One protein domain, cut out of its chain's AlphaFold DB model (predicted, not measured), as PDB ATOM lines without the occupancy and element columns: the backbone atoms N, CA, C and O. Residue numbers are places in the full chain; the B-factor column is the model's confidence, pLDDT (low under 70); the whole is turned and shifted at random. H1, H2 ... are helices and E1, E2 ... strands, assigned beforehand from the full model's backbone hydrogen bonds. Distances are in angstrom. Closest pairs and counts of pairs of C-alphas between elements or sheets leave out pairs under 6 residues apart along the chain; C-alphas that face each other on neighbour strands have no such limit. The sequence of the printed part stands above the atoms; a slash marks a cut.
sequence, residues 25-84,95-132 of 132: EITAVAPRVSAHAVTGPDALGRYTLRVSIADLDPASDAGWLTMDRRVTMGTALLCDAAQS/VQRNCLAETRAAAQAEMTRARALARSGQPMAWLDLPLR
ATOM      1  N   GLU A  25     -97.444   8.747 -24.228       43.72
ATOM      2  CA  GLU A  25     -97.216   7.855 -25.350       43.72
ATOM      3  C   GLU A  25     -97.344   6.434 -24.801       43.72
ATOM      4  O   GLU A  25     -96.405   5.846 -24.264       43.72
ATOM      5  N   ILE A  26     -98.561   5.898 -24.850       47.75
ATOM      6  CA  ILE A  26     -98.803   4.493 -24.561       47.75
ATOM      7  C   ILE A  26     -98.406   3.737 -25.827       47.75
ATOM      8  O   ILE A  26     -99.198   3.552 -26.755       47.75
ATOM      9  N   THR A  27     -97.152   3.300 -25.876       44.47
ATOM     10  CA  THR A  27     -96.680   2.385 -26.913       44.47
ATOM     11  C   THR A  27     -97.164   0.980 -26.574       44.47
ATOM     12  O   THR A  27     -96.487   0.202 -25.902       44.47
ATOM     13  N   ALA A  28     -98.371   0.644 -27.023       43.62
ATOM     14  CA  ALA A  28     -98.866  -0.722 -26.970       43.62
ATOM     15  C   ALA A  28     -98.170  -1.542 -28.067       43.62
ATOM     16  O   ALA A  28     -98.659  -1.680 -29.187       43.62
ATOM     17  N   VAL A  29     -96.997  -2.097 -27.755       39.44
ATOM     18  CA  VAL A  29     -96.341  -3.066 -28.639       39.44
ATOM     19  C   VAL A  29     -97.078  -4.395 -28.502       39.44
ATOM     20  O   VAL A  29     -96.794  -5.180 -27.602       39.44
ATOM     21  N   ALA A  30     -98.043  -4.658 -29.383       41.09
ATOM     22  CA  ALA A  30     -98.641  -5.981 -29.502       41.09
ATOM     23  C   ALA A  30     -97.636  -6.900 -30.232       41.09
ATOM     24  O   ALA A  30     -97.454  -6.747 -31.445       41.09
ATOM     25  N   PRO A  31     -96.994  -7.875 -29.553       37.41
ATOM     26  CA  PRO A  31     -95.794  -8.577 -30.038       37.41
ATOM     27  C   PRO A  31     -96.009  -9.485 -31.263       37.41
ATOM     28  O   PRO A  31     -95.108 -10.221 -31.651       37.41
ATOM     29  N   ARG A  32     -97.198  -9.475 -31.880       39.34
ATOM     30  CA  ARG A  32     -97.529 -10.308 -33.045       39.34
ATOM     31  C   ARG A  32     -98.227  -9.581 -34.195       39.34
ATOM     32  O   ARG A  32     -98.480 -10.231 -35.202       39.34
ATOM     33  N   VAL A  33     -98.588  -8.297 -34.070       47.97
ATOM     34  CA  VAL A  33     -99.536  -7.695 -35.035       47.97
ATOM     35  C   VAL A  33     -99.066  -6.375 -35.653       47.97
ATOM     36  O   VAL A  33     -99.301  -6.194 -36.843       47.97
ATOM     37  N   SER A  34     -98.366  -5.508 -34.923       54.25
ATOM     38  CA  SER A  34     -97.624  -4.333 -35.425       54.25
ATOM     39  C   SER A  34     -97.264  -3.441 -34.242       54.25
ATOM     40  O   SER A  34     -97.826  -3.603 -33.162       54.25
ATOM     41  N   ALA A  35     -96.363  -2.480 -34.440       58.59
ATOM     42  CA  ALA A  35     -96.222  -1.385 -33.491       58.59
ATOM     43  C   ALA A  35     -97.452  -0.464 -33.577       58.59
ATOM     44  O   ALA A  35     -97.787   0.034 -34.660       58.59
ATOM     45  N   HIS A  36     -98.100  -0.247 -32.433       66.56
ATOM     46  CA  HIS A  36     -99.126   0.767 -32.229       66.56
ATOM     47  C   HIS A  36     -98.601   1.768 -31.207       66.56
ATOM     48  O   HIS A  36     -98.068   1.373 -30.168       66.56
ATOM     49  N   ALA A  37     -98.757   3.055 -31.486       64.94
ATOM     50  CA  ALA A  37     -98.511   4.100 -30.502       64.94
ATOM     51  C   ALA A  37     -99.797   4.892 -30.311       64.94
ATOM     52  O   ALA A  37    -100.383   5.368 -31.279       64.94
ATOM     53  N   VAL A  38    -100.253   5.000 -29.070       66.69
ATOM     54  CA  VAL A  38    -101.351   5.886 -28.697       66.69
ATOM     55  C   VAL A  38    -100.744   7.100 -28.017       66.69
ATOM     56  O   VAL A  38    -100.013   6.961 -27.043       66.69
ATOM     57  N   THR A  39    -101.046   8.286 -28.520       67.00
ATOM     58  CA  THR A  39    -100.634   9.555 -27.923       67.00
ATOM     59  C   THR A  39    -101.874  10.311 -27.472       67.00
ATOM     60  O   THR A  39    -102.789  10.514 -28.268       67.00
ATOM     61  N   GLY A  40    -101.910  10.745 -26.213       61.97
ATOM     62  CA  GLY A  40    -102.952  11.636 -25.702       61.97
ATOM     63  C   GLY A  40    -103.346  11.364 -24.245       61.97
ATOM     64  O   GLY A  40    -102.756  10.494 -23.603       61.97
ATOM     65  N   PRO A  41    -104.351  12.092 -23.726       59.09
ATOM     66  CA  PRO A  41    -105.027  13.198 -24.405       59.09
ATOM     67  C   PRO A  41    -104.099  14.413 -24.581       59.09
ATOM     68  O   PRO A  41    -103.244  14.676 -23.735       59.09
ATOM     69  N   ASP A  42    -104.242  15.149 -25.685       68.69
ATOM     70  CA  ASP A  42    -103.626  16.473 -25.826       68.69
ATOM     71  C   ASP A  42    -104.346  17.517 -24.947       68.69
ATOM     72  O   ASP A  42    -105.327  17.217 -24.265       68.69
ATOM     73  N   ALA A  43    -103.889  18.772 -24.971       63.97
ATOM     74  CA  ALA A  43    -104.501  19.858 -24.197       63.97
ATOM     75  C   ALA A  43    -105.989  20.121 -24.534       63.97
ATOM     76  O   ALA A  43    -106.663  20.838 -23.798       63.97
ATOM     77  N   LEU A  44    -106.500  19.565 -25.640       68.06
ATOM     78  CA  LEU A  44    -107.898  19.647 -26.064       68.06
ATOM     79  C   LEU A  44    -108.662  18.327 -25.858       68.06
ATOM     80  O   LEU A  44    -109.790  18.215 -26.331       68.06
ATOM     81  N   GLY A  45    -108.082  17.339 -25.171       66.50
ATOM     82  CA  GLY A  45    -108.729  16.051 -24.911       66.50
ATOM     83  C   GLY A  45    -108.617  15.035 -26.051       66.50
ATOM     84  O   GLY A  45    -109.259  13.992 -25.991       66.50
ATOM     85  N   ARG A  46    -107.815  15.309 -27.088       71.56
ATOM     86  CA  ARG A  46    -107.758  14.486 -28.304       71.56
ATOM     87  C   ARG A  46    -106.719  13.382 -28.194       71.56
ATOM     88  O   ARG A  46    -105.638  13.593 -27.643       71.56
ATOM     89  N   TYR A  47    -107.008  12.239 -28.804       74.81
ATOM     90  CA  TYR A  47    -106.079  11.113 -28.892       74.81
ATOM     91  C   TYR A  47    -105.633  10.891 -30.336       74.81
ATOM     92  O   TYR A  47    -106.358  11.183 -31.284       74.81
ATOM     93  N   THR A  48    -104.433  10.354 -30.523       79.25
ATOM     94  CA  THR A  48    -103.932   9.906 -31.826       79.25
ATOM     95  C   THR A  48    -103.444   8.477 -31.714       79.25
ATOM     96  O   THR A  48    -102.660   8.158 -30.826       79.25
ATOM     97  N   LEU A  49    -103.871   7.623 -32.638       83.38
ATOM     98  CA  LEU A  49    -103.339   6.278 -32.795       83.38
ATOM     99  C   LEU A  49    -102.478   6.198 -34.045       83.38
ATOM    100  O   LEU A  49    -102.956   6.406 -35.155       83.38
ATOM    101  N   ARG A  50    -101.215   5.835 -33.859       87.44
ATOM    102  CA  ARG A  50    -100.263   5.571 -34.930       87.44
ATOM    103  C   ARG A  50    -100.159   4.075 -35.149       87.44
ATOM    104  O   ARG A  50     -99.843   3.328 -34.222       87.44
ATOM    105  N   VAL A  51    -100.413   3.637 -36.374       87.25
ATOM    106  CA  VAL A  51    -100.333   2.228 -36.775       87.25
ATOM    107  C   VAL A  51     -99.193   2.062 -37.763       87.25
ATOM    108  O   VAL A  51     -99.202   2.686 -38.822       87.25
ATOM    109  N   SER A  52     -98.212   1.220 -37.433       88.50
ATOM    110  CA  SER A  52     -97.118   0.931 -38.362       88.50
ATOM    111  C   SER A  52     -97.610   0.133 -39.569       88.50
ATOM    112  O   SER A  52     -98.325  -0.864 -39.421       88.50
ATOM    113  N   ILE A  53     -97.184   0.555 -40.756       89.38
ATOM    114  CA  ILE A  53     -97.428  -0.112 -42.043       89.38
ATOM    115  C   ILE A  53     -96.142  -0.254 -42.870       89.38
ATOM    116  O   ILE A  53     -96.207  -0.582 -44.048       89.38
ATOM    117  N   ALA A  54     -94.977   0.005 -42.269       87.56
ATOM    118  CA  ALA A  54     -93.687   0.055 -42.961       87.56
ATOM    119  C   ALA A  54     -93.283  -1.272 -43.632       87.56
ATOM    120  O   ALA A  54     -92.506  -1.275 -44.579       87.56
ATOM    121  N   ASP A  55     -93.798  -2.390 -43.128       87.38
ATOM    122  CA  ASP A  55     -93.582  -3.747 -43.635       87.38
ATOM    123  C   ASP A  55     -94.672  -4.213 -44.618       87.38
ATOM    124  O   ASP A  55     -94.665  -5.366 -45.044       87.38
ATOM    125  N   LEU A  56     -95.627  -3.345 -44.962       88.62
ATOM    126  CA  LEU A  56     -96.745  -3.662 -45.844       88.62
ATOM    127  C   LEU A  56     -96.575  -2.981 -47.202       88.62
ATOM    128  O   LEU A  56     -95.987  -1.908 -47.297       88.62
ATOM    129  N   ASP A  57     -97.166  -3.571 -48.241       91.75
ATOM    130  CA  ASP A  57     -97.452  -2.880 -49.502       91.75
ATOM    131  C   ASP A  57     -98.912  -2.387 -49.494       91.75
ATOM    132  O   ASP A  57     -99.819  -3.189 -49.757       91.75
ATOM    133  N   PRO A  58     -99.179  -1.090 -49.235       90.69
ATOM    134  CA  PRO A  58    -100.538  -0.553 -49.167       90.69
ATOM    135  C   PRO A  58    -101.297  -0.599 -50.500       90.69
ATOM    136  O   PRO A  58    -102.523  -0.463 -50.506       90.69
ATOM    137  N   ALA A  59    -100.601  -0.754 -51.635       93.31
ATOM    138  CA  ALA A  59    -101.232  -0.838 -52.950       93.31
ATOM    139  C   ALA A  59    -101.890  -2.206 -53.189       93.31
ATOM    140  O   ALA A  59    -102.934  -2.270 -53.861       93.31
ATOM    141  N   SER A  60    -101.313  -3.263 -52.610       93.69
ATOM    142  CA  SER A  60    -101.799  -4.642 -52.693       93.69
ATOM    143  C   SER A  60    -103.060  -4.889 -51.857       93.69
ATOM    144  O   SER A  60    -103.290  -4.260 -50.822       93.69
ATOM    145  N   ASP A  61    -103.871  -5.864 -52.270       93.25
ATOM    146  CA  ASP A  61    -105.058  -6.264 -51.504       93.25
ATOM    147  C   ASP A  61    -104.683  -6.944 -50.173       93.25
ATOM    148  O   ASP A  61    -105.358  -6.754 -49.161       93.25
ATOM    149  N   ALA A  62    -103.564  -7.677 -50.138       91.38
ATOM    150  CA  ALA A  62    -103.038  -8.277 -48.911       91.38
ATOM    151  C   ALA A  62    -102.583  -7.214 -47.896       91.38
ATOM    152  O   ALA A  62    -102.880  -7.321 -46.701       91.38
ATOM    153  N   GLY A  63    -101.907  -6.160 -48.364       89.75
ATOM    154  CA  GLY A  63    -101.536  -5.022 -47.529       89.75
ATOM    155  C   GLY A  63    -102.757  -4.258 -47.033       89.75
ATOM    156  O   GLY A  63    -102.818  -3.945 -45.847       89.75
ATOM    157  N   TRP A  64    -103.777  -4.060 -47.875       90.94
ATOM    158  CA  TRP A  64    -105.048  -3.456 -47.459       90.94
ATOM    159  C   TRP A  64    -105.726  -4.222 -46.317       90.94
ATOM    160  O   TRP A  64    -106.064  -3.632 -45.292       90.94
ATOM    161  N   LEU A  65    -105.881  -5.541 -46.457       91.19
ATOM    162  CA  LEU A  65    -106.471  -6.394 -45.417       91.19
ATOM    163  C   LEU A  65    -105.650  -6.381 -44.121       91.19
ATOM    164  O   LEU A  65    -106.205  -6.422 -43.021       91.19
ATOM    165  N   THR A  66    -104.324  -6.318 -44.237       89.50
ATOM    166  CA  THR A  66    -103.439  -6.271 -43.070       89.50
ATOM    167  C   THR A  66    -103.521  -4.920 -42.362       89.50
ATOM    168  O   THR A  66    -103.613  -4.892 -41.135       89.50
ATOM    169  N   MET A  67    -103.572  -3.810 -43.107       90.12
ATOM    170  CA  MET A  67    -103.838  -2.478 -42.555       90.12
ATOM    171  C   MET A  67    -105.182  -2.444 -41.818       90.12
ATOM    172  O   MET A  67    -105.207  -2.052 -40.655       90.12
ATOM    173  N   ASP A  68    -106.266  -2.939 -42.431       90.50
ATOM    174  CA  ASP A  68    -107.604  -2.980 -41.810       90.50
ATOM    175  C   ASP A  68    -107.588  -3.725 -40.468       90.50
ATOM    176  O   ASP A  68    -108.095  -3.237 -39.453       90.50
ATOM    177  N   ARG A  69    -106.916  -4.884 -40.422       87.31
ATOM    178  CA  ARG A  69    -106.758  -5.670 -39.192       87.31
ATOM    179  C   ARG A  69    -105.979  -4.903 -38.122       87.31
ATOM    180  O   ARG A  69    -106.400  -4.875 -36.963       87.31
ATOM    181  N   ARG A  70    -104.844  -4.297 -38.488       87.19
ATOM    182  CA  ARG A  70    -103.995  -3.543 -37.551       87.19
ATOM    183  C   ARG A  70    -104.720  -2.333 -36.987       87.19
ATOM    184  O   ARG A  70    -104.631  -2.087 -35.786       87.19
ATOM    185  N   VAL A  71    -105.452  -1.618 -37.833       87.25
ATOM    186  CA  VAL A  71    -106.231  -0.449 -37.441       87.25
ATOM    187  C   VAL A  71    -107.409  -0.839 -36.556       87.25
ATOM    188  O   VAL A  71    -107.611  -0.212 -35.519       87.25
ATOM    189  N   THR A  72    -108.134  -1.908 -36.894       84.94
ATOM    190  CA  THR A  72    -109.233  -2.429 -36.064       84.94
ATOM    191  C   THR A  72    -108.748  -2.771 -34.656       84.94
ATOM    192  O   THR A  72    -109.361  -2.366 -33.669       84.94
ATOM    193  N   MET A  73    -107.615  -3.467 -34.544       82.94
ATOM    194  CA  MET A  73    -107.044  -3.821 -33.244       82.94
ATOM    195  C   MET A  73    -106.539  -2.590 -32.477       82.94
ATOM    196  O   MET A  73    -106.824  -2.456 -31.290       82.94
ATOM    197  N   GLY A  74    -105.833  -1.673 -33.147       79.31
ATOM    198  CA  GLY A  74    -105.362  -0.433 -32.523       79.31
ATOM    199  C   GLY A  74    -106.514   0.436 -32.016       79.31
ATOM    200  O   GLY A  74    -106.448   0.969 -30.914       79.31
ATOM    201  N   THR A  75    -107.598   0.518 -32.787       80.56
ATOM    202  CA  THR A  75    -108.819   1.252 -32.433       80.56
ATOM    203  C   THR A  75    -109.467   0.670 -31.179       80.56
ATOM    204  O   THR A  75    -109.862   1.415 -30.287       80.56
ATOM    205  N   ALA A  76    -109.539  -0.660 -31.068       78.19
ATOM    206  CA  ALA A  76    -110.068  -1.308 -29.871       78.19
ATOM    207  C   ALA A  76    -109.229  -0.981 -28.621       78.19
ATOM    208  O   ALA A  76    -109.800  -0.632 -27.591       78.19
ATOM    209  N   LEU A  77    -107.893  -1.031 -28.728       75.56
ATOM    210  CA  LEU A  77    -106.974  -0.680 -27.633       75.56
ATOM    211  C   LEU A  77    -107.134   0.776 -27.191       75.56
ATOM    212  O   LEU A  77    -107.168   1.083 -26.004       75.56
ATOM    213  N   LEU A  78    -107.247   1.674 -28.158       75.56
ATOM    214  CA  LEU A  78    -107.397   3.100 -27.933       75.56
ATOM    215  C   LEU A  78    -108.732   3.458 -27.282       75.56
ATOM    216  O   LEU A  78    -108.754   4.208 -26.311       75.56
ATOM    217  N   CYS A  79    -109.834   2.896 -27.781       77.00
ATOM    218  CA  CYS A  79    -111.141   3.115 -27.178       77.00
ATOM    219  C   CYS A  79    -111.234   2.492 -25.777       77.00
ATOM    220  O   CYS A  79    -111.955   3.030 -24.943       77.00
ATOM    221  N   ASP A  80    -110.521   1.398 -25.487       74.62
ATOM    222  CA  ASP A  80    -110.404   0.853 -24.125       74.62
ATOM    223  C   ASP A  80    -109.602   1.796 -23.206       74.62
ATOM    224  O   ASP A  80    -110.049   2.131 -22.110       74.62
ATOM    225  N   ALA A  81    -108.471   2.330 -23.685       68.19
ATOM    226  CA  ALA A  81    -107.643   3.282 -22.939       68.19
ATOM    227  C   ALA A  81    -108.369   4.610 -22.637       68.19
ATOM    228  O   ALA A  81    -108.298   5.124 -21.514       68.19
ATOM    229  N   ALA A  82    -109.112   5.144 -23.613       65.19
ATOM    230  CA  ALA A  82    -109.913   6.362 -23.467       65.19
ATOM    231  C   ALA A  82    -111.069   6.206 -22.455       65.19
ATOM    232  O   ALA A  82    -111.577   7.195 -21.932       65.19
ATOM    233  N   GLN A  83    -111.467   4.971 -22.131       69.75
ATOM    234  CA  GLN A  83    -112.553   4.656 -21.195       69.75
ATOM    235  C   GLN A  83    -112.092   4.413 -19.749       69.75
ATOM    236  O   GLN A  83    -112.871   3.925 -18.933       69.75
ATOM    237  N   SER A  84    -110.863   4.783 -19.380       62.06
ATOM    238  CA  SER A  84    -110.293   4.578 -18.032       62.06
ATOM    239  C   SER A  84    -111.013   5.303 -16.863       62.06
ATOM    240  O   SER A  84    -110.540   5.262 -15.728       62.06
ATOM    241  N   VAL A  95    -120.237   5.603 -25.501       67.06
ATOM    242  CA  VAL A  95    -118.947   6.271 -25.733       67.06
ATOM    243  C   VAL A  95    -118.020   5.372 -26.549       67.06
ATOM    244  O   VAL A  95    -117.424   5.824 -27.524       67.06
ATOM    245  N   GLN A  96    -117.969   4.079 -26.228       70.75
ATOM    246  CA  GLN A  96    -117.201   3.089 -26.969       70.75
ATOM    247  C   GLN A  96    -117.680   2.975 -28.414       70.75
ATOM    248  O   GLN A  96    -116.865   3.021 -29.328       70.75
ATOM    249  N   ARG A  97    -118.995   2.853 -28.651       72.75
ATOM    250  CA  ARG A  97    -119.538   2.782 -30.019       72.75
ATOM    251  C   ARG A  97    -119.220   4.033 -30.831       72.75
ATOM    252  O   ARG A  97    -118.856   3.895 -31.996       72.75
ATOM    253  N   ASN A  98    -119.322   5.218 -30.230       76.75
ATOM    254  CA  ASN A  98    -118.988   6.473 -30.904       76.75
ATOM    255  C   ASN A  98    -117.489   6.548 -31.223       76.75
ATOM    256  O   ASN A  98    -117.134   6.794 -32.373       76.75
ATOM    257  N   CYS A  99    -116.625   6.206 -30.261       78.94
ATOM    258  CA  CYS A  99    -115.181   6.095 -30.475       78.94
ATOM    259  C   CYS A  99    -114.863   5.136 -31.633       78.94
ATOM    260  O   CYS A  99    -114.160   5.500 -32.575       78.94
ATOM    261  N   LEU A 100    -115.448   3.934 -31.632       78.44
ATOM    262  CA  LEU A 100    -115.255   2.951 -32.701       78.44
ATOM    263  C   LEU A 100    -115.708   3.487 -34.069       78.44
ATOM    264  O   LEU A 100    -115.017   3.269 -35.063       78.44
ATOM    265  N   ALA A 101    -116.851   4.175 -34.137       80.62
ATOM    266  CA  ALA A 101    -117.384   4.719 -35.384       80.62
ATOM    267  C   ALA A 101    -116.500   5.840 -35.955       80.62
ATOM    268  O   ALA A 101    -116.156   5.805 -37.138       80.62
ATOM    269  N   GLU A 102    -116.085   6.793 -35.117       82.19
ATOM    270  CA  GLU A 102    -115.228   7.912 -35.523       82.19
ATOM    271  C   GLU A 102    -113.847   7.432 -35.966       82.19
ATOM    272  O   GLU A 102    -113.386   7.771 -37.061       82.19
ATOM    273  N   THR A 103    -113.221   6.560 -35.171       80.88
ATOM    274  CA  THR A 103    -111.897   6.024 -35.511       80.88
ATOM    275  C   THR A 103    -111.946   5.209 -36.797       80.88
ATOM    276  O   THR A 103    -111.010   5.262 -37.587       80.88
ATOM    277  N   ARG A 104    -113.039   4.475 -37.059       84.06
ATOM    278  CA  ARG A 104    -113.186   3.681 -38.287       84.06
ATOM    279  C   ARG A 104    -113.320   4.552 -39.536       84.06
ATOM    280  O   ARG A 104    -112.790   4.191 -40.585       84.06
ATOM    281  N   ALA A 105    -113.998   5.694 -39.436       85.81
ATOM    282  CA  ALA A 105    -114.063   6.653 -40.535       85.81
ATOM    283  C   ALA A 105    -112.681   7.271 -40.814       85.81
ATOM    284  O   ALA A 105    -112.233   7.288 -41.963       85.81
ATOM    285  N   ALA A 106    -111.970   7.700 -39.764       86.69
ATOM    286  CA  ALA A 106    -110.605   8.219 -39.878       86.69
ATOM    287  C   ALA A 106    -109.632   7.166 -40.448       86.69
ATOM    288  O   ALA A 106    -108.845   7.455 -41.348       86.69
ATOM    289  N   ALA A 107    -109.755   5.919 -39.990       88.12
ATOM    290  CA  ALA A 107    -109.019   4.756 -40.471       88.12
ATOM    291  C   ALA A 107    -109.154   4.537 -41.974       88.12
ATOM    292  O   ALA A 107    -108.152   4.403 -42.674       88.12
ATOM    293  N   GLN A 108    -110.387   4.510 -42.480       90.69
ATOM    294  CA  GLN A 108    -110.634   4.300 -43.903       90.69
ATOM    295  C   GLN A 108    -110.052   5.429 -44.754       90.69
ATOM    296  O   GLN A 108    -109.494   5.158 -45.821       90.69
ATOM    297  N   ALA A 109    -110.141   6.676 -44.284       91.69
ATOM    298  CA  ALA A 109    -109.552   7.820 -44.969       91.69
ATOM    299  C   ALA A 109    -108.022   7.693 -45.064       91.69
ATOM    300  O   ALA A 109    -107.463   7.796 -46.158       91.69
ATOM    301  N   GLU A 110    -107.348   7.382 -43.955       92.62
ATOM    302  CA  GLU A 110    -105.890   7.229 -43.930       92.62
ATOM    303  C   GLU A 110    -105.404   5.993 -44.693       92.62
ATOM    304  O   GLU A 110    -104.427   6.071 -45.434       92.62
ATOM    305  N   MET A 111    -106.117   4.866 -44.632       93.25
ATOM    306  CA  MET A 111    -105.799   3.697 -45.461       93.25
ATOM    307  C   MET A 111    -105.945   3.993 -46.958       93.25
ATOM    308  O   MET A 111    -105.106   3.584 -47.765       93.25
ATOM    309  N   THR A 112    -106.991   4.728 -47.345       95.00
ATOM    310  CA  THR A 112    -107.197   5.153 -48.738       95.00
ATOM    311  C   THR A 112    -106.064   6.066 -49.198       95.00
ATOM    312  O   THR A 112    -105.531   5.884 -50.295       95.00
ATOM    313  N   ARG A 113    -105.642   7.002 -48.340       94.12
ATOM    314  CA  ARG A 113    -104.488   7.870 -48.581       94.12
ATOM    315  C   ARG A 113    -103.199   7.063 -48.732       94.12
ATOM    316  O   ARG A 113    -102.492   7.261 -49.716       94.12
ATOM    317  N   ALA A 114    -102.921   6.126 -47.827       91.88
ATOM    318  CA  ALA A 114    -101.745   5.261 -47.901       91.88
ATOM    319  C   ALA A 114    -101.711   4.454 -49.204       91.88
ATOM    320  O   ALA A 114    -100.673   4.371 -49.858       91.88
ATOM    321  N   ARG A 115    -102.862   3.927 -49.642       93.94
ATOM    322  CA  ARG A 115    -102.982   3.220 -50.925       93.94
ATOM    323  C   ARG A 115    -102.720   4.132 -52.123       93.94
ATOM    324  O   ARG A 115    -102.058   3.713 -53.071       93.94
ATOM    325  N   ALA A 116    -103.235   5.361 -52.103       93.88
ATOM    326  CA  ALA A 116    -102.988   6.337 -53.161       93.88
ATOM    327  C   ALA A 116    -101.501   6.720 -53.246       93.88
ATOM    328  O   ALA A 116    -100.946   6.724 -54.343       93.88
ATOM    329  N   LEU A 117    -100.853   6.954 -52.100       92.44
ATOM    330  CA  LEU A 117     -99.421   7.258 -52.005       92.44
ATOM    331  C   LEU A 117     -98.554   6.084 -52.479       92.44
ATOM    332  O   LEU A 117     -97.652   6.268 -53.290       92.44
ATOM    333  N   ALA A 118     -98.873   4.856 -52.064       92.25
ATOM    334  CA  ALA A 118     -98.153   3.674 -52.529       92.25
ATOM    335  C   ALA A 118     -98.242   3.516 -54.058       92.25
ATOM    336  O   ALA A 118     -97.245   3.231 -54.717       92.25
ATOM    337  N   ARG A 119     -99.417   3.783 -54.647       92.69
ATOM    338  CA  ARG A 119     -99.614   3.762 -56.107       92.69
ATOM    339  C   ARG A 119     -98.868   4.877 -56.844       92.69
ATOM    340  O   ARG A 119     -98.515   4.678 -58.002       92.69
ATOM    341  N   SER A 120     -98.622   6.021 -56.205       94.31
ATOM    342  CA  SER A 120     -97.798   7.105 -56.759       94.31
ATOM    343  C   SER A 120     -96.297   6.931 -56.486       94.31
ATOM    344  O   SER A 120     -95.510   7.803 -56.853       94.31
ATOM    345  N   GLY A 121     -95.881   5.822 -55.859       91.44
ATOM    346  CA  GLY A 121     -94.485   5.550 -55.505       91.44
ATOM    347  C   GLY A 121     -93.989   6.332 -54.284       91.44
ATOM    348  O   GLY A 121     -92.785   6.404 -54.046       91.44
ATOM    349  N   GLN A 122     -94.895   6.931 -53.510       91.00
ATOM    350  CA  GLN A 122     -94.567   7.664 -52.293       91.00
ATOM    351  C   GLN A 122     -94.643   6.724 -51.080       91.00
ATOM    352  O   GLN A 122     -95.702   6.150 -50.812       91.00
ATOM    353  N   PRO A 123     -93.543   6.551 -50.324       84.56
ATOM    354  CA  PRO A 123     -93.536   5.665 -49.171       84.56
ATOM    355  C   PRO A 123     -94.318   6.268 -47.998       84.56
ATOM    356  O   PRO A 123     -94.273   7.474 -47.748       84.56
ATOM    357  N   MET A 124     -94.983   5.407 -47.230       87.25
ATOM    358  CA  MET A 124     -95.658   5.756 -45.982       87.25
ATOM    359  C   MET A 124     -95.424   4.633 -44.972       87.25
ATOM    360  O   MET A 124     -95.680   3.472 -45.266       87.25
ATOM    361  N   ALA A 125     -94.910   4.976 -43.792       87.50
ATOM    362  CA  ALA A 125     -94.564   4.000 -42.754       87.50
ATOM    363  C   ALA A 125     -95.613   3.905 -41.634       87.50
ATOM    364  O   ALA A 125     -95.596   2.952 -40.853       87.50
ATOM    365  N   TRP A 126     -96.514   4.886 -41.553       87.50
ATOM    366  CA  TRP A 126     -97.446   5.068 -40.445       87.50
ATOM    367  C   TRP A 126     -98.794   5.554 -40.955       87.50
ATOM    368  O   TRP A 126     -98.825   6.410 -41.832       87.50
ATOM    369  N   LEU A 127     -99.877   5.040 -40.376       87.62
ATOM    370  CA  LEU A 127    -101.206   5.645 -40.431       87.62
ATOM    371  C   LEU A 127    -101.423   6.416 -39.130       87.62
ATOM    372  O   LEU A 127    -101.255   5.825 -38.062       87.62
ATOM    373  N   ASP A 128    -101.813   7.685 -39.211       88.25
ATOM    374  CA  ASP A 128    -102.074   8.525 -38.039       88.25
ATOM    375  C   ASP A 128    -103.585   8.768 -37.917       88.25
ATOM    376  O   ASP A 128    -104.182   9.472 -38.725       88.25
ATOM    377  N   LEU A 129    -104.217   8.150 -36.919       85.00
ATOM    378  CA  LEU A 129    -105.667   8.114 -36.737       85.00
ATOM    379  C   LEU A 129    -106.077   9.054 -35.598       85.00
ATOM    380  O   LEU A 129    -105.920   8.688 -34.428       85.00
ATOM    381  N   PRO A 130    -106.569  10.267 -35.904       78.56
ATOM    382  CA  PRO A 130    -107.011  11.199 -34.880       78.56
ATOM    383  C   PRO A 130    -108.383  10.807 -34.322       78.56
ATOM    384  O   PRO A 130    -109.275  10.388 -35.060       78.56
ATOM    385  N   LEU A 131    -108.560  11.039 -33.025       72.88
ATOM    386  CA  LEU A 131    -109.820  10.959 -32.293       72.88
ATOM    387  C   LEU A 131    -110.094  12.268 -31.571       72.88
ATOM    388  O   LEU A 131    -109.166  12.922 -31.084       72.88
ATOM    389  N   ARG A 132    -111.369  12.643 -31.539       65.12
ATOM    390  CA  ARG A 132    -111.848  13.879 -30.926       65.12
ATOM    391  C   ARG A 132    -112.563  13.620 -29.615       65.12
ATOM    392  O   ARG A 132    -113.097  12.507 -29.442       65.12
TER     393      ARG A 132
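Overview. This is residues 25 to 84 and 95 to 132 of the 132 residues of an uncharacterized protein of Novosphingobium flavum (UniProt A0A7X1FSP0). Two long helices, H1 and H2, lie side by side over one face of a small antiparallel sheet, E1 E2 E3, making two layers. The 98 printed residues hold E1, E2, H1, H2 and E3 in chain order; the class is mixed, helices and strands. The whole is compact, with a radius of gyration of the C-alphas of 13.0 A and spans of 39 by 26 by 23 A.

Along the chain. E1, residues 34 to 39, begins at C-alpha 34 (-97.624, -4.333, -35.425). E2 is residues 47 to 52, H1 61 to 82 (31.1 A), H2 95 to 119 (36.1 A). E3, residues 126 to 131, ends at C-alpha 131 (-109.820, 10.959, -32.293).

Arrangement. Within hydrogen-bond range are N 37 and O 50, 3.0 A, in the hairpin E1 and E2, and N 129 and O 49, 2.8 A, between E2 and E3. H1 lies over E1 and E2 at a height over the sheet of 8.1 A, H2 over E3 at 7.1 A. H1 and H2 touch, closest at the C-alphas of Cys 79 and Cys 99, 6.0 A, at a shallow tilt of 31 degrees, opposite ways. In both helices every O i to N i+4 pair is within hydrogen-bond range.

Size, cuts and confidence. Residues 85 to 94 are cut out, C-alphas 84 and 95 being 11.7 A apart. No link printed whole is long. Among others, residues 25 to 45 have pLDDT under 70.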